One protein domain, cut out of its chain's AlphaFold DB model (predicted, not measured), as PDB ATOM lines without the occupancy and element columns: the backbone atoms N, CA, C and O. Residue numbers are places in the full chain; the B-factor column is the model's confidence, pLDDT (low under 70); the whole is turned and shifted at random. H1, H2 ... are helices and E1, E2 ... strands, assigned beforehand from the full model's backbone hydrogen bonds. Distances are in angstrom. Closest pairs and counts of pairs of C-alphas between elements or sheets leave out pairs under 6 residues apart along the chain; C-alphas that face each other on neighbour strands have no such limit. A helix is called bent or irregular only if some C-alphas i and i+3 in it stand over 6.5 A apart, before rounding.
ATOM      1  N   GLU A  71      74.443  12.627  41.986       84.50
ATOM      2  CA  GLU A  71      73.514  12.579  43.117       84.50
ATOM      3  C   GLU A  71      74.137  13.159  44.396       84.50
ATOM      4  O   GLU A  71      73.510  13.974  45.076       84.50
ATOM      5  N   LEU A  72      75.377  12.772  44.714       87.00
ATOM      6  CA  LEU A  72      76.081  13.285  45.886       87.00
ATOM      7  C   LEU A  72      76.409  14.769  45.738       87.00
ATOM      8  O   LEU A  72      76.341  15.482  46.734       87.00
ATOM      9  N   GLU A  73      76.768  15.237  44.543       86.06
ATOM     10  CA  GLU A  73      76.997  16.662  44.259       86.06
ATOM     11  C   GLU A  73      75.714  17.492  44.456       86.06
ATOM     12  O   GLU A  73      75.746  18.612  44.971       86.06
ATOM     13  N   TYR A  74      74.556  16.942  44.076       84.50
ATOM     14  CA  TYR A  74      73.270  17.618  44.234       84.50
ATOM     15  C   TYR A  74      72.787  17.632  45.684       84.50
ATOM     16  O   TYR A  74      72.283  18.663  46.137       84.50
ATOM     17  N   LYS A  75      72.930  16.510  46.400       87.69
ATOM     18  CA  LYS A  75      72.477  16.369  47.793       87.69
ATOM     19  C   LYS A  75      73.416  17.032  48.798       87.69
ATOM     20  O   LYS A  75      72.937  17.625  49.759       87.69
ATOM     21  N   TYR A  76      74.726  16.955  48.576       88.25
ATOM     22  CA  TYR A  76      75.744  17.391  49.537       88.25
ATOM     23  C   TYR A  76      76.826  18.266  48.876       88.25
ATOM     24  O   TYR A  76      78.003  17.918  48.940       88.25
ATOM     25  N   PRO A  77      76.469  19.374  48.206       86.81
ATOM     26  CA  PRO A  77      77.433  20.198  47.475       86.81
ATOM     27  C   PRO A  77      78.622  20.614  48.354       86.81
ATOM     28  O   PRO A  77      78.453  20.862  49.547       86.81
ATOM     29  N   ASN A  78      79.823  20.696  47.772       90.38
ATOM     30  CA  ASN A  78      81.004  21.187  48.481       90.38
ATOM     31  C   ASN A  78      80.871  22.692  48.755       90.38
ATOM     32  O   ASN A  78      81.235  23.537  47.935       90.38
ATOM     33  N   SER A  79      80.299  23.013  49.914       91.50
ATOM     34  CA  SER A  79      79.985  24.382  50.314       91.50
ATOM     35  C   SER A  79      81.219  25.269  50.423       91.50
ATOM     36  O   SER A  79      81.146  26.440  50.069       91.50
ATOM     37  N   GLU A  80      82.342  24.733  50.901       92.56
ATOM     38  CA  GLU A  80      83.586  25.491  51.057       92.56
ATOM     39  C   GLU A  80      84.189  25.862  49.700       92.56
ATOM     40  O   GLU A  80      84.564  27.017  49.491       92.56
ATOM     41  N   LEU A  81      84.191  24.922  48.749       92.62
ATOM     42  CA  LEU A  81      84.620  25.188  47.376       92.62
ATOM     43  C   LEU A  81      83.732  26.245  46.718       92.62
ATOM     44  O   LEU A  81      84.251  27.209  46.166       92.62
ATOM     45  N   ILE A  82      82.404  26.112  46.828       92.69
ATOM     46  CA  ILE A  82      81.470  27.088  46.247       92.69
ATOM     47  C   ILE A  82      81.694  28.476  46.858       92.69
ATOM     48  O   ILE A  82      81.822  29.440  46.111       92.69
ATOM     49  N   LYS A  83      81.805  28.586  48.189       93.88
ATOM     50  CA  LYS A  83      82.071  29.854  48.892       93.88
ATOM     51  C   LYS A  83      83.372  30.510  48.432       93.88
ATOM     52  O   LYS A  83      83.397  31.704  48.120       93.88
ATOM     53  N   THR A  84      84.446  29.725  48.385       94.12
ATOM     54  CA  THR A  84      85.792  30.202  48.044       94.12
ATOM     55  C   THR A  84      85.862  30.643  46.588       94.12
ATOM     56  O   THR A  84      86.276  31.769  46.307       94.12
ATOM     57  N   SER A  85      85.386  29.809  45.659       93.75
ATOM     58  CA  SER A  85      85.342  30.158  44.238       93.75
ATOM     59  C   SER A  85      84.429  31.349  43.981       93.75
ATOM     60  O   SER A  85      84.794  32.238  43.225       93.75
ATOM     61  N   PHE A  86      83.273  31.439  44.647       94.06
ATOM     62  CA  PHE A  86      82.339  32.545  44.412       94.06
ATOM     63  C   PHE A  86      82.886  33.892  44.899       94.06
ATOM     64  O   PHE A  86      82.556  34.937  44.343       94.06
ATOM     65  N   SER A  87      83.756  33.862  45.909       91.69
ATOM     66  CA  SER A  87      84.472  35.043  46.405       91.69
ATOM     67  C   SER A  87      85.724  35.370  45.585       91.69
ATOM     68  O   SER A  87      86.276  36.462  45.715       91.69
ATOM     69  N   THR A  88      86.189  34.441  44.746       92.44
ATOM     70  CA  THR A  88      87.372  34.621  43.903       92.44
ATOM     71  C   THR A  88      87.016  35.459  42.673       92.44
ATOM     72  O   THR A  88      86.156  35.065  41.880       92.44
ATOM     73  N   PRO A  89      87.675  36.611  42.454       87.38
ATOM     74  CA  PRO A  89      87.432  37.411  41.262       87.38
ATOM     75  C   PRO A  89      87.708  36.609  39.988       87.38
ATOM     76  O   PRO A  89      88.694  35.879  39.913       87.38
ATOM     77  N   ASN A  90      86.881  36.807  38.959       85.75
ATOM     78  CA  ASN A  90      87.008  36.167  37.642       85.75
ATOM     79  C   ASN A  90      86.845  34.637  37.606       85.75
ATOM     80  O   ASN A  90      87.040  34.048  36.539       85.75
ATOM     81  N   ASP A  91      86.472  34.008  38.717       92.31
ATOM     82  CA  ASP A  91      86.122  32.594  38.760       92.31
ATOM     83  C   ASP A  91      84.807  32.343  37.986       92.31
ATOM     84  O   ASP A  91      83.868  33.144  37.996       92.31
ATOM     85  N   LEU A  92      84.761  31.240  37.243       91.44
ATOM     86  CA  LEU A  92      83.654  30.841  36.377       91.44
ATOM     87  C   LEU A  92      82.552  30.099  37.153       91.44
ATOM     88  O   LEU A  92      81.561  29.682  36.552       91.44
ATOM     89  N   ILE A  93      82.659  29.959  38.478       92.06
ATOM     90  CA  ILE A  93      81.652  29.308  39.325       92.06
ATOM     91  C   ILE A  93      80.282  29.992  39.237       92.06
ATOM     92  O   ILE A  93      79.254  29.344  39.420       92.06
ATOM     93  N   ALA A  94      80.226  31.282  38.898       92.19
ATOM     94  CA  ALA A  94      78.956  31.969  38.680       92.19
ATOM     95  C   ALA A  94      78.136  31.299  37.561       92.19
ATOM     96  O   ALA A  94      76.915  31.154  37.672       92.19
ATOM     97  N   TRP A  95      78.816  30.810  36.517       90.81
ATOM     98  CA  TRP A  95      78.204  30.045  35.434       90.81
ATOM     99  C   TRP A  95      77.721  28.674  35.899       90.81
ATOM    100  O   TRP A  95      76.616  28.269  35.543       90.81
ATOM    101  N   TYR A  96      78.495  27.988  36.747       90.62
ATOM    102  CA  TYR A  96      78.066  26.739  37.381       90.62
ATOM    103  C   TYR A  96      76.764  26.936  38.167       90.62
ATOM    104  O   TYR A  96      75.789  26.208  37.976       90.62
ATOM    105  N   ILE A  97      76.728  27.958  39.022       92.56
ATOM    106  CA  ILE A  97      75.587  28.274  39.884       92.56
ATOM    107  C   ILE A  97      74.359  28.660  39.055       92.56
ATOM    108  O   ILE A  97      73.239  28.230  39.358       92.56
ATOM    109  N   ALA A  98      74.570  29.422  37.981       92.12
ATOM    110  CA  ALA A  98      73.518  29.794  37.049       92.12
ATOM    111  C   ALA A  98      72.951  28.541  36.350       92.12
ATOM    112  O   ALA A  98      71.749  28.296  36.412       92.12
ATOM    113  N   LEU A  99      73.798  27.655  35.813       90.06
ATOM    114  CA  LEU A  99      73.374  26.385  35.203       90.06
ATOM    115  C   LEU A  99      72.626  25.467  36.183       90.06
ATOM    116  O   LEU A  99      71.590  24.894  35.835       90.06
ATOM    117  N   ARG A 100      73.101  25.345  37.430       89.56
ATOM    118  CA  ARG A 100      72.415  24.588  38.495       89.56
ATOM    119  C   ARG A 100      71.012  25.138  38.743       89.56
ATOM    120  O   ARG A 100      70.054  24.371  38.861       89.56
ATOM    121  N   SER A 101      70.887  26.459  38.794       92.50
ATOM    122  CA  SER A 101      69.613  27.145  39.016       92.50
ATOM    123  C   SER A 101      68.694  27.051  37.792       92.50
ATOM    124  O   SER A 101      67.487  26.882  37.952       92.50
ATOM    125  N   TYR A 102      69.254  27.057  36.580       90.19
ATOM    126  CA  TYR A 102      68.533  26.903  35.316       90.19
ATOM    127  C   TYR A 102      67.925  25.500  35.190       90.19
ATOM    128  O   TYR A 102      66.739  25.348  34.897       90.19
ATOM    129  N   ASN A 103      68.702  24.462  35.517       88.81
ATOM    130  CA  ASN A 103      68.202  23.089  35.576       88.81
ATOM    131  C   ASN A 103      67.123  22.926  36.652       88.81
ATOM    132  O   ASN A 103      66.094  22.302  36.401       88.81
ATOM    133  N   LYS A 104      67.315  23.536  37.829       90.19
ATOM    134  CA  LYS A 104      66.304  23.528  38.892       90.19
ATOM    135  C   LYS A 104      65.006  24.212  38.456       90.19
ATOM    136  O   LYS A 104      63.934  23.694  38.756       90.19
ATOM    137  N   TYR A 105      65.094  25.334  37.742       92.62
ATOM    138  CA  TYR A 105      63.930  26.011  37.172       92.62
ATOM    139  C   TYR A 105      63.163  25.075  36.237       92.62
ATOM    140  O   TYR A 105      61.964  24.872  36.413       92.62
ATOM    141  N   ARG A 106      63.868  24.429  35.301       90.25
ATOM    142  CA  ARG A 106      63.264  23.469  34.373       90.25
ATOM    143  C   ARG A 106      62.551  22.333  35.101       90.25
ATOM    144  O   ARG A 106      61.432  21.987  34.736       90.25
ATOM    145  N   SER A 107      63.175  21.764  36.130       90.56
ATOM    146  CA  SER A 107      62.560  20.708  36.936       90.56
ATOM    147  C   SER A 107      61.331  21.185  37.716       90.56
ATOM    148  O   SER A 107      60.411  20.401  37.906       90.56
ATOM    149  N   ALA A 108      61.307  22.443  38.165       92.81
ATOM    150  CA  ALA A 108      60.207  22.994  38.957       92.81
ATOM    151  C   ALA A 108      59.005  23.436  38.106       92.81
ATOM    152  O   ALA A 108      57.866  23.232  38.515       92.81
ATOM    153  N   PHE A 109      59.247  24.035  36.938       91.31
ATOM    154  CA  PHE A 109      58.204  24.655  36.111       91.31
ATOM    155  C   PHE A 109      57.892  23.886  34.821       91.31
ATOM    156  O   PHE A 109      57.012  24.287  34.069       91.31
ATOM    157  N   GLY A 110      58.627  22.810  34.521       91.00
ATOM    158  CA  GLY A 110      58.425  22.000  33.315       91.00
ATOM    159  C   GLY A 110      58.827  22.686  32.002       91.00
ATOM    160  O   GLY A 110      58.724  22.068  30.945       91.00
ATOM    161  N   LYS A 111      59.327  23.927  32.053       90.12
ATOM    162  CA  LYS A 111      59.778  24.716  30.897       90.12
ATOM    163  C   LYS A 111      61.148  25.350  31.131       90.12
ATOM    164  O   LYS A 111      61.586  25.508  32.268       90.12
ATOM    165  N   TYR A 112      61.837  25.703  30.049       88.19
ATOM    166  CA  TYR A 112      63.090  26.456  30.124       88.19
ATOM    167  C   TYR A 112      62.817  27.934  30.433       88.19
ATOM    168  O   TYR A 112      61.807  28.481  29.997       88.19
ATOM    169  N   VAL A 113      63.721  28.586  31.169       89.44
ATOM    170  CA  VAL A 113      63.609  30.030  31.437       89.44
ATOM    171  C   VAL A 113      63.670  30.793  30.113       89.44
ATOM    172  O   VAL A 113      64.578  30.556  29.317       89.44
ATOM    173  N   GLY A 114      62.723  31.705  29.885       86.62
ATOM    174  CA  GLY A 114      62.669  32.516  28.664       86.62
ATOM    175  C   GLY A 114      62.283  31.736  27.404       86.62
ATOM    176  O   GLY A 114      62.611  32.158  26.297       86.62
ATOM    177  N   SER A 115      61.600  30.593  27.548       86.81
ATOM    178  CA  SER A 115      61.042  29.859  26.405       86.81
ATOM    179  C   SER A 115      59.891  30.598  25.719       86.81
ATOM    180  O   SER A 115      59.647  30.375  24.538       86.81
ATOM    181  N   GLU A 116      59.189  31.457  26.458       87.75
ATOM    182  CA  GLU A 116      58.028  32.226  26.014       87.75
ATOM    183  C   GLU A 116      58.319  33.718  26.198       87.75
ATOM    184  O   GLU A 116      58.634  34.160  27.304       87.75
ATOM    185  N   GLU A 117      58.205  34.511  25.130       86.44
ATOM    186  CA  GLU A 117      58.480  35.955  25.196       86.44
ATOM    187  C   GLU A 117      57.516  36.684  26.140       86.44
ATOM    188  O   GLU A 117      57.932  37.568  26.885       86.44
ATOM    189  N   ALA A 118      56.246  36.265  26.171       89.56
ATOM    190  CA  ALA A 118      55.211  36.877  27.003       89.56
ATOM    191  C   ALA A 118      55.515  36.798  28.511       89.56
ATOM    192  O   ALA A 118      55.144  37.703  29.253       89.56
ATOM    193  N   THR A 119      56.205  35.745  28.968       90.75
ATOM    194  CA  THR A 119      56.541  35.540  30.388       90.75
ATOM    195  C   THR A 119      58.006  35.825  30.702       90.75
ATOM    196  O   THR A 119      58.448  35.560  31.817       90.75
ATOM    197  N   LEU A 120      58.779  36.366  29.752       90.00
ATOM    198  CA  LEU A 120      60.234  36.491  29.865       90.00
ATOM    199  C   LEU A 120      60.679  37.238  31.131       90.00
ATOM    200  O   LEU A 120      61.589  36.777  31.820       90.00
ATOM    201  N   ASN A 121      60.044  38.369  31.445       91.81
ATOM    202  CA  ASN A 121      60.401  39.174  32.616       91.81
ATOM    203  C   ASN A 121      60.103  38.421  33.921       91.81
ATOM    204  O   ASN A 121      60.982  38.293  34.768       91.81
ATOM    205  N   GLU A 122      58.907  37.838  34.042       93.12
ATOM    206  CA  GLU A 122      58.525  37.052  35.221       93.12
ATOM    207  C   GLU A 122      59.412  35.817  35.411       93.12
ATOM    208  O   GLU A 122      59.847  35.517  36.524       93.12
ATOM    209  N   ASP A 123      59.693  35.091  34.325       92.69
ATOM    210  CA  ASP A 123      60.544  33.904  34.340       92.69
ATOM    211  C   ASP A 123      61.985  34.281  34.724       92.69
ATOM    212  O   ASP A 123      62.629  33.562  35.494       92.69
ATOM    213  N   THR A 124      62.476  35.432  34.247       93.62
ATOM    214  CA  THR A 124      63.789  35.984  34.619       93.62
ATOM    215  C   THR A 124      63.847  36.295  36.110       93.62
ATOM    216  O   THR A 124      64.786  35.865  36.783       93.62
ATOM    217  N   ASP A 125      62.837  36.977  36.650       94.88
ATOM    218  CA  ASP A 125      62.782  37.310  38.073       94.88
ATOM    219  C   ASP A 125      62.718  36.047  38.935       94.88
ATOM    220  O   ASP A 125      63.505  35.893  39.872       94.88
ATOM    221  N   ARG A 126      61.858  35.082  38.587       95.06
ATOM    222  CA  ARG A 126      61.776  33.786  39.285       95.06
ATOM    223  C   ARG A 126      63.103  33.030  39.242       95.06
ATOM    224  O   ARG A 126      63.523  32.468  40.255       95.06
ATOM    225  N   TYR A 127      63.781  33.021  38.099       95.44
ATOM    226  CA  TYR A 127      65.083  32.376  37.950       95.44
ATOM    227  C   TYR A 127      66.173  33.046  38.802       95.44
ATOM    228  O   TYR A 127      66.928  32.356  39.498       95.44
ATOM    229  N   ILE A 128      66.220  34.381  38.832       95.94
ATOM    230  CA  ILE A 128      67.134  35.136  39.700       95.94
ATOM    231  C   ILE A 128      66.828  34.849  41.177       95.94
ATOM    232  O   ILE A 128      67.753  34.614  41.958       95.94
ATOM    233  N   GLN A 129      65.551  34.776  41.568       95.94
ATOM    234  CA  GLN A 129      65.162  34.422  42.937       95.94
ATOM    235  C   GLN A 129      65.582  32.996  43.314       95.94
ATOM    236  O   GLN A 129      66.122  32.788  44.401       95.94
ATOM    237  N   LEU A 130      65.413  32.011  42.424       95.81
ATOM    238  CA  LEU A 130      65.912  30.650  42.659       95.81
ATOM    239  C   LEU A 130      67.433  30.617  42.827       95.81
ATOM    240  O   LEU A 130      67.937  29.898  43.692       95.81
ATOM    241  N   THR A 131      68.153  31.406  42.031       96.38
ATOM    242  CA  THR A 131      69.612  31.528  42.122       96.38
ATOM    243  C   THR A 131      70.025  32.143  43.458       96.38
ATOM    244  O   THR A 131      70.912  31.624  44.135       96.38
ATOM    245  N   LYS A 132      69.323  33.191  43.905       96.56
ATOM    246  CA  LYS A 132      69.528  33.810  45.220       96.56
ATOM    247  C   LYS A 132      69.284  32.819  46.363       96.56
ATOM    248  O   LYS A 132      70.103  32.732  47.273       96.56
ATOM    249  N   GLN A 133      68.213  32.026  46.292       95.06
ATOM    250  CA  GLN A 133      67.925  30.962  47.265       95.06
ATOM    251  C   GLN A 133      68.961  29.831  47.251       95.06
ATOM    252  O   GLN A 133      69.133  29.131  48.247       95.06
ATOM    253  N   PHE A 134      69.608  29.576  46.112       93.75
ATOM    254  CA  PHE A 134      70.692  28.603  46.036       93.75
ATOM    255  C   PHE A 134      71.948  29.144  46.721       93.75
ATOM    256  O   PHE A 134      72.495  28.466  47.583       93.75
ATOM    257  N   LEU A 135      72.347  30.377  46.397       95.00
ATOM    258  CA  LEU A 135      73.504  31.054  46.992       95.00
ATOM    259  C   LEU A 135      73.377  31.241  48.506       95.00
ATOM    260  O   LEU A 135      74.357  31.055  49.225       95.00
ATOM    261  N   SER A 136      72.171  31.518  49.009       94.12
ATOM    262  CA  SER A 136      71.948  31.702  50.446       94.12
ATOM    263  C   SER A 136      72.228  30.442  51.271       94.12
ATOM    264  O   SER A 136      72.521  30.552  52.454       94.12
ATOM    265  N   LYS A 137      72.188  29.241  50.671       92.94
ATOM    266  CA  LYS A 137      72.600  27.988  51.341       92.94
ATOM    267  C   LYS A 137      74.098  27.924  51.626       92.94
ATOM    268  O   LYS A 137      74.540  27.094  52.414       92.94
ATOM    269  N   PHE A 138      74.861  28.763  50.939       92.81
ATOM    270  CA  PHE A 138      76.304  28.869  51.036       92.81
ATOM    271  C   PHE A 138      76.713  30.222  51.617       92.81
ATOM    272  O   PHE A 138      77.842  30.632  51.405       92.81
ATOM    273  N   ASP A 139      75.822  30.939  52.311       93.12
ATOM    274  CA  ASP A 139      76.102  32.270  52.874       93.12
ATOM    275  C   ASP A 139      76.651  33.278  51.840       93.12
ATOM    276  O   ASP A 139      77.352  34.230  52.182       93.12
ATOM    277  N   CYS A 140      76.344  33.070  50.556       93.81
ATOM    278  CA  CYS A 140      76.747  33.952  49.470       93.81
ATOM    279  C   CYS A 140      75.582  34.866  49.085       93.81
ATOM    280  O   CYS A 140      74.441  34.423  48.928       93.81
ATOM    281  N   ASN A 141      75.880  36.146  48.875       94.00
ATOM    282  CA  ASN A 141      74.925  37.094  48.314       94.00
ATOM    283  C   ASN A 141      75.033  37.109  46.792       94.00
ATOM    284  O   ASN A 141      76.115  36.951  46.234       94.00
ATOM    285  N   ILE A 142      73.908  37.318  46.113       94.44
ATOM    286  CA  ILE A 142      73.919  37.474  44.660       94.44
ATOM    287  C   ILE A 142      74.721  38.720  44.267       94.44
ATOM    288  O   ILE A 142      74.611  39.763  44.909       94.44
ATOM    289  N   THR A 143      75.528  38.598  43.217       94.06
ATOM    290  CA  THR A 143      76.348  39.682  42.664       94.06
ATOM    291  C   THR A 143      75.795  40.133  41.315       94.06
ATOM    292  O   THR A 143      75.078  39.381  40.648       94.06
ATOM    293  N   ASP A 144      76.175  41.330  40.864       92.50
ATOM    294  CA  ASP A 144      75.805  41.813  39.526       92.50
ATOM    295  C   ASP A 144      76.306  40.868  38.428       92.50
ATOM    296  O   ASP A 144      75.580  40.568  37.479       92.50
ATOM    297  N   PHE A 145      77.510  40.312  38.599       91.06
ATOM    298  CA  PHE A 145      78.058  39.313  37.684       91.06
ATOM    299  C   PHE A 145      77.193  38.047  37.622       91.06
ATOM    300  O   PHE A 145      76.927  37.537  36.535       91.06
ATOM    301  N   GLN A 146      76.676  37.571  38.760       94.44
ATOM    302  CA  GLN A 146      75.756  36.434  38.782       94.44
ATOM    303  C   GLN A 146      74.447  36.744  38.041       94.44
ATOM    304  O   GLN A 146      73.922  35.880  37.335       94.44
ATOM    305  N   ILE A 147      73.913  37.961  38.179       93.81
ATOM    306  CA  ILE A 147      72.702  38.391  37.463       93.81
ATOM    307  C   ILE A 147      72.963  38.433  35.953       93.81
ATOM    308  O   ILE A 147      72.131  37.958  35.177       93.81
ATOM    309  N   ILE A 148      74.120  38.953  35.534       91.00
ATOM    310  CA  ILE A 148      74.549  38.950  34.130       91.00
ATOM    311  C   ILE A 148      74.641  37.511  33.616       91.00
ATOM    312  O   ILE A 148      74.012  37.196  32.610       91.00
ATOM    313  N   ALA A 149      75.316  36.617  34.343       90.62
ATOM    314  CA  ALA A 149      75.434  35.205  33.978       90.62
ATOM    315  C   ALA A 149      74.061  34.529  33.807       90.62
ATOM    316  O   ALA A 149      73.833  33.781  32.853       90.62
ATOM    317  N   CYS A 150      73.103  34.836  34.688       92.44
ATOM    318  CA  CYS A 150      71.729  34.357  34.556       92.44
ATOM    319  C   CYS A 150      71.081  34.856  33.257       92.44
ATOM    320  O   CYS A 150      70.557  34.056  32.484       92.44
ATOM    321  N   LYS A 151      71.143  36.163  32.983       91.31
ATOM    322  CA  LYS A 151      70.551  36.756  31.776       91.31
ATOM    323  C   LYS A 151      71.196  36.232  30.490       91.31
ATOM    324  O   LYS A 151      70.481  35.952  29.531       91.31
ATOM    325  N   GLU A 152      72.512  36.047  30.467       88.25
ATOM    326  CA  GLU A 152      73.226  35.486  29.312       88.25
ATOM    327  C   GLU A 152      72.850  34.023  29.044       88.25
ATOM    328  O   GLU A 152      72.680  33.619  27.890       88.25
ATOM    329  N   LEU A 153      72.616  33.227  30.091       87.50
ATOM    330  CA  LEU A 153      72.096  31.868  29.923       87.50
ATOM    331  C   LEU A 153      70.694  31.840  29.309       87.50
ATOM    332  O   LEU A 153      70.430  30.977  28.474       87.50
ATOM    333  N   ILE A 154      69.818  32.783  29.674       88.50
ATOM    334  CA  ILE A 154      68.491  32.910  29.051       88.50
ATOM    335  C   ILE A 154      68.642  33.232  27.562       88.50
ATOM    336  O   ILE A 154      68.089  32.524  26.720       88.50
ATOM    337  N   LYS A 155      69.434  34.263  27.227       85.06
ATOM    338  CA  LYS A 155      69.656  34.706  25.838       85.06
ATOM    339  C   LYS A 155      70.188  33.584  24.954       85.06
ATOM    340  O   LYS A 155      69.728  33.399  23.833       85.06
ATOM    341  N   THR A 156      71.148  32.822  25.470       79.12
ATOM    342  CA  THR A 156      71.780  31.723  24.732       79.12
ATOM    343  C   THR A 156      71.019  30.403  24.843       79.12
ATOM    344  O   THR A 156      71.444  29.412  24.249       79.12
ATOM    345  N   ARG A 157      69.910  30.352  25.600       73.12
ATOM    346  CA  ARG A 157      69.163  29.126  25.949       73.12
ATOM    347  C   ARG A 157      70.057  28.015  26.521       73.12
ATOM    348  O   ARG A 157      69.790  26.829  26.329       73.12
ATOM    349  N   GLY A 158      71.144  28.395  27.192       65.19
ATOM    350  CA  GLY A 158      72.182  27.487  27.684       65.19
ATOM    351  C   GLY A 158      73.227  27.044  26.654       65.19
ATOM    352  O   GLY A 158      74.162  26.347  27.026       65.19
ATOM    353  N   GLY A 159      73.119  27.450  25.386       60.75
ATOM    354  CA  GLY A 159      74.028  27.039  24.308       60.75
ATOM    355  C   GLY A 159      75.385  27.753  24.279       60.75
ATOM    356  O   GLY A 159      76.309  27.256  23.642       60.75
ATOM    357  N   GLY A 160      75.533  28.894  24.966       57.09
ATOM    358  CA  GLY A 160      76.801  29.641  25.040       57.09
ATOM    359  C   GLY A 160      77.819  29.060  26.028       57.09
ATOM    360  O   GLY A 160      78.977  29.477  26.037       57.09
ATOM    361  N   ILE A 161      77.391  28.099  26.852       57.94
ATOM    362  CA  ILE A 161      78.218  27.437  27.861       57.94
ATOM    363  C   ILE A 161      78.182  25.942  27.588       57.94
ATOM    364  O   ILE A 161      77.181  25.271  27.830       57.94
ATOM    365  N   ALA A 162      79.293  25.406  27.097       53.12
ATOM    366  CA  ALA A 162      79.450  23.971  26.936       53.12
ATOM    367  C   ALA A 162      80.002  23.384  28.244       53.12
ATOM    368  O   ALA A 162      81.195  23.484  28.529       53.12
ATOM    369  N   ALA A 163      79.139  22.765  29.051       52.47
ATOM    370  CA  ALA A 163      79.573  21.833  30.089       52.47
ATOM    371  C   ALA A 163      79.754  20.461  29.427       52.47
ATOM    372  O   ALA A 163      78.804  19.693  29.286       52.47
ATOM    373  N   GLN A 164      80.957  20.195  28.920       46.69
ATOM    374  CA  GLN A 164      81.252  18.965  28.191       46.69
ATOM    375  C   GLN A 164      82.151  18.055  29.037       46.69
ATOM    376  O   GLN A 164      83.350  18.288  29.169       46.69
ATOM    377  N   GLU A 165      81.582  16.959  29.533       45.69
ATOM    378  CA  GLU A 165      82.330  15.791  30.011       45.69
ATOM    379  C   GLU A 165      82.910  15.054  28.788       45.69
ATOM    380  O   GLU A 165      82.322  14.098  28.273       45.69
ATOM    381  N   ILE A 166      84.029  15.525  28.222       45.00
ATOM    382  CA  ILE A 166      84.669  14.814  27.104       45.00
ATOM    383  C   ILE A 166      85.354  13.552  27.646       45.00
ATOM    384  O   ILE A 166      86.502  13.572  28.090       45.00
ATOM    385  N   ILE A 167      84.668  12.415  27.533       42.00
ATOM    386  CA  ILE A 167      85.253  11.092  27.764       42.00
ATOM    387  C   ILE A 167      86.020  10.670  26.503       42.00
ATOM    388  O   ILE A 167      85.480   9.986  25.632       42.00
ATOM    389  N   VAL A 168      87.306  11.022  26.404       35.22
ATOM    390  CA  VAL A 168      88.223  10.346  25.466       35.22
ATOM    391  C   VAL A 168      89.054   9.330  26.240       35.22
ATOM    392  O   VAL A 168      89.899   9.695  27.053       35.22
ATOM    393  N   LYS A 169      88.875   8.035  25.954       40.09
ATOM    394  CA  LYS A 169      89.622   6.913  26.573       40.09
ATOM    395  C   LYS A 169      91.120   6.856  26.205       40.09
ATOM    396  O   LYS A 169      91.749   5.812  26.351       40.09
ATOM    397  N   GLN A 170      91.686   7.948  25.698       44.75
ATOM    398  CA  GLN A 170      93.089   8.051  25.281       44.75
ATOM    399  C   GLN A 170      93.857   9.168  26.013       44.75
ATOM    400  O   GLN A 170      95.077   9.232  25.900       44.75
ATOM    401  N   TYR A 171      93.177   9.985  26.829       59.66
ATOM    402  CA  TYR A 171      93.779  11.032  27.663       59.66
ATOM    403  C   TYR A 171      93.387  10.836  29.131       59.66
ATOM    404  O   TYR A 171      92.448  10.100  29.416       59.66
ATOM    405  N   THR A 172      94.121  11.444  30.077       59.78
ATOM    406  CA  THR A 172      93.655  11.507  31.477       59.78
ATOM    407  C   THR A 172      92.371  12.339  31.476       59.78
ATOM    408  O   THR A 172      92.475  13.523  31.151       59.78
ATOM    409  N   PRO A 173      91.192  11.763  31.764       67.69
ATOM    410  CA  PRO A 173      89.971  12.549  31.778       67.69
ATOM    411  C   PRO A 173      90.033  13.593  32.898       67.69
ATOM    412  O   PRO A 173      90.718  13.401  33.907       67.69
ATOM    413  N   ILE A 174      89.350  14.715  32.680       71.50
ATOM    414  CA  ILE A 174      89.187  15.776  33.680       71.50
ATOM    415  C   ILE A 174      88.461  15.179  34.892       71.50
ATOM    416  O   ILE A 174      87.687  14.234  34.735       71.50
ATOM    417  N   ASN A 175      88.767  15.662  36.097       71.88
ATOM    418  CA  ASN A 175      88.116  15.209  37.321       71.88
ATOM    419  C   ASN A 175      86.919  16.117  37.641       71.88
ATOM    420  O   ASN A 175      87.102  17.316  37.833       71.88
ATOM    421  N   ASN A 176      85.721  15.534  37.698       76.19
ATOM    422  CA  ASN A 176      84.435  16.210  37.893       76.19
ATOM    423  C   ASN A 176      84.166  17.314  36.848       76.19
ATOM    424  O   ASN A 176      84.204  17.043  35.657       76.19
ATOM    425  N   THR A 177      83.840  18.536  37.266       81.50
ATOM    426  CA  THR A 177      83.098  19.480  36.426       81.50
ATOM    427  C   THR A 177      84.014  20.425  35.666       81.50
ATOM    428  O   THR A 177      84.776  21.175  36.271       81.50
ATOM    429  N   TYR A 178      83.857  20.458  34.342       84.62
ATOM    430  CA  TYR A 178      84.479  21.433  33.446       84.62
ATOM    431  C   TYR A 178      83.444  22.441  32.936       84.62
ATOM    432  O   TYR A 178      82.403  22.052  32.402       84.62
ATOM    433  N   ILE A 179      83.746  23.735  33.051       84.62
ATOM    434  CA  ILE A 179      82.955  24.802  32.429       84.62
ATOM    435  C   ILE A 179      83.813  25.562  31.439       84.62
ATOM    436  O   ILE A 179      84.899  26.035  31.776       84.62
ATOM    437  N   PHE A 180      83.268  25.723  30.237       83.75
ATOM    438  CA  PHE A 180      83.789  26.608  29.211       83.75
ATOM    439  C   PHE A 180      82.870  27.821  29.037       83.75
ATOM    440  O   PHE A 180      81.699  27.682  28.686       83.75
ATOM    441  N   ASP A 181      83.425  29.006  29.271       83.88
ATOM    442  CA  ASP A 181      82.809  30.294  28.975       83.88
ATOM    443  C   ASP A 181      83.209  30.722  27.556       83.88
ATOM    444  O   ASP A 181      84.333  31.184  27.328       83.88
ATOM    445  N   GLY A 182      82.281  30.570  26.607       75.44
ATOM    446  CA  GLY A 182      82.481  30.961  25.211       75.44
ATOM    447  C   GLY A 182      82.516  32.474  24.973       75.44
ATOM    448  O   GLY A 182      82.975  32.896  23.917       75.44
ATOM    449  N   ILE A 183      82.078  33.290  25.938       78.12
ATOM    450  CA  ILE A 183      82.084  34.756  25.832       78.12
ATOM    451  C   ILE A 183      83.496  35.278  26.095       78.12
ATOM    452  O   ILE A 183      84.038  36.055  25.313       78.12
ATOM    453  N   SER A 184      84.109  34.813  27.185       82.25
ATOM    454  CA  SER A 184      85.467  35.221  27.575       82.25
ATOM    455  C   SER A 184      86.562  34.314  27.000       82.25
ATOM    456  O   SER A 184      87.744  34.583  27.214       82.25
ATOM    457  N   ASN A 185      86.189  33.221  26.324       84.19
ATOM    458  CA  ASN A 185      87.078  32.146  25.868       84.19
ATOM    459  C   ASN A 185      87.965  31.589  27.000       84.19
ATOM    460  O   ASN A 185      89.188  31.475  26.876       84.19
ATOM    461  N   ARG A 186      87.347  31.276  28.144       87.62
ATOM    462  CA  ARG A 186      88.028  30.734  29.332       87.62
ATOM    463  C   ARG A 186      87.407  29.416  29.749       87.62
ATOM    464  O   ARG A 186      86.238  29.157  29.488       87.62
ATOM    465  N   SER A 187      88.180  28.600  30.457       87.94
ATOM    466  CA  SER A 187      87.643  27.401  31.088       87.94
ATOM    467  C   SER A 187      88.228  27.147  32.458       87.94
ATOM    468  O   SER A 187      89.347  27.574  32.746       87.94
ATOM    469  N   GLN A 188      87.452  26.464  33.293       88.44
ATOM    470  CA  GLN A 188      87.834  26.082  34.645       88.44
ATOM    471  C   GLN A 188      87.290  24.699  34.993       88.44
ATOM    472  O   GLN A 188      86.323  24.221  34.394       88.44
ATOM    473  N   VAL A 189      87.968  24.056  35.943       87.81
ATOM    474  CA  VAL A 189      87.651  22.723  36.452       87.81
ATOM    475  C   VAL A 189      87.504  22.809  37.963       87.81
ATOM    476  O   VAL A 189      88.371  23.389  38.615       87.81
ATOM    477  N   TRP A 190      86.463  22.184  38.509       86.50
ATOM    478  CA  TRP A 190      86.296  22.017  39.953       86.50
ATOM    479  C   TRP A 190      86.040  20.566  40.324       86.50
ATOM    480  O   TRP A 190      85.328  19.834  39.636       86.50
ATOM    481  N   GLU A 191      86.553  20.199  41.492       84.75
ATOM    482  CA  GLU A 191      86.288  18.927  42.148       84.75
ATOM    483  C   GLU A 191      85.243  19.138  43.253       84.75
ATOM    484  O   GLU A 191      85.578  19.340  44.421       84.75
TER     485      GLU A 191
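Overview. This is residues 71 to 191 of the 192 residues of an uncharacterized protein of Pneumocystis jirovecii (strain SE8) (UniProt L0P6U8). Three helices, H3, H4 and H5, pack crosswise as a triangular core, with the short helix H2 packed on the beginning of H3; a two-stranded hairpin, E1 and E2, lies by the first turn of H3. Residues 167 to 172 of the link before the hairpin stick out, and H1 lies far from the core. The printed part has 121 residues, with five named helices and then two named strands along the chain, the strands forming an antiparallel sheet of order E1 - E2. The class is mostly helix. The whole is compact, with a radius of gyration of the C-alphas of 14.6 A, yet elongated in outline, spanning 47 by 30 by 29 A.

Arrangement. H1, residues 71 to 75, touches no helix. H2, residues 79 to 87, touches H3, residues 93 to 109, at a steep tilt of 62 degrees, opposite ways; their closest C-alphas, those of Phe 86 and Ile 93, are 6.1 A apart. H4, residues 117 to 138, touches H3 with residues 127 to 135 alone, at a steep tilt of 60 degrees; the closest C-alphas, of Ser 101 and Thr 131, are 5.4 A apart. H2 and H4 only just touch, with 3 pairs of C-alphas within 8 A, the closest those of Ser 79 and Phe 138 at 5.8 A. H5, residues 144 to 155, forms a helical hairpin with H4, and its closest C-alpha to H3 is Gln 146, 5.5 A from that of Ala 94. E1, residues 177 to 181, and E2, residues 186 to 190, are an antiparallel hairpin; N 179 and O 188 are 2.9 A apart and N 181 and O 186 2.8 A, both within hydrogen-bond range. The closest C-alphas of H3 and E1, those of Tyr 96 and Ile 179, are 7.2 A apart. In H1, H2, H3 and H5 every O i to N i+4 pair is within hydrogen-bond range; in H4, 14 of 18 are.

Along the chain. H1 begins at C-alpha 71, at (73.514, 12.579, 43.117), and is 6.1 A long. H2 is 12.2 A, H3 24.1 A and H5 16.6 A long. H4 is 32.2 A long and irregular, with C-alphas 118 and 121 8.0 A apart; it has a kink of 29 degrees near residue 124. E1 is 13.1 A long; E2, 13.8 A, ends at C-alpha 190, at (86.296, 22.017, 39.953).

Size, cuts and confidence. The C-alphas of Ala 118 and Gln 170 are the two farthest apart, at 47.6 A. The printed part has no cut. The link from H5 to E1, 21 residues, is long. Mean pLDDT of the printed part is 84.5; residues 158 to 173 are under 70.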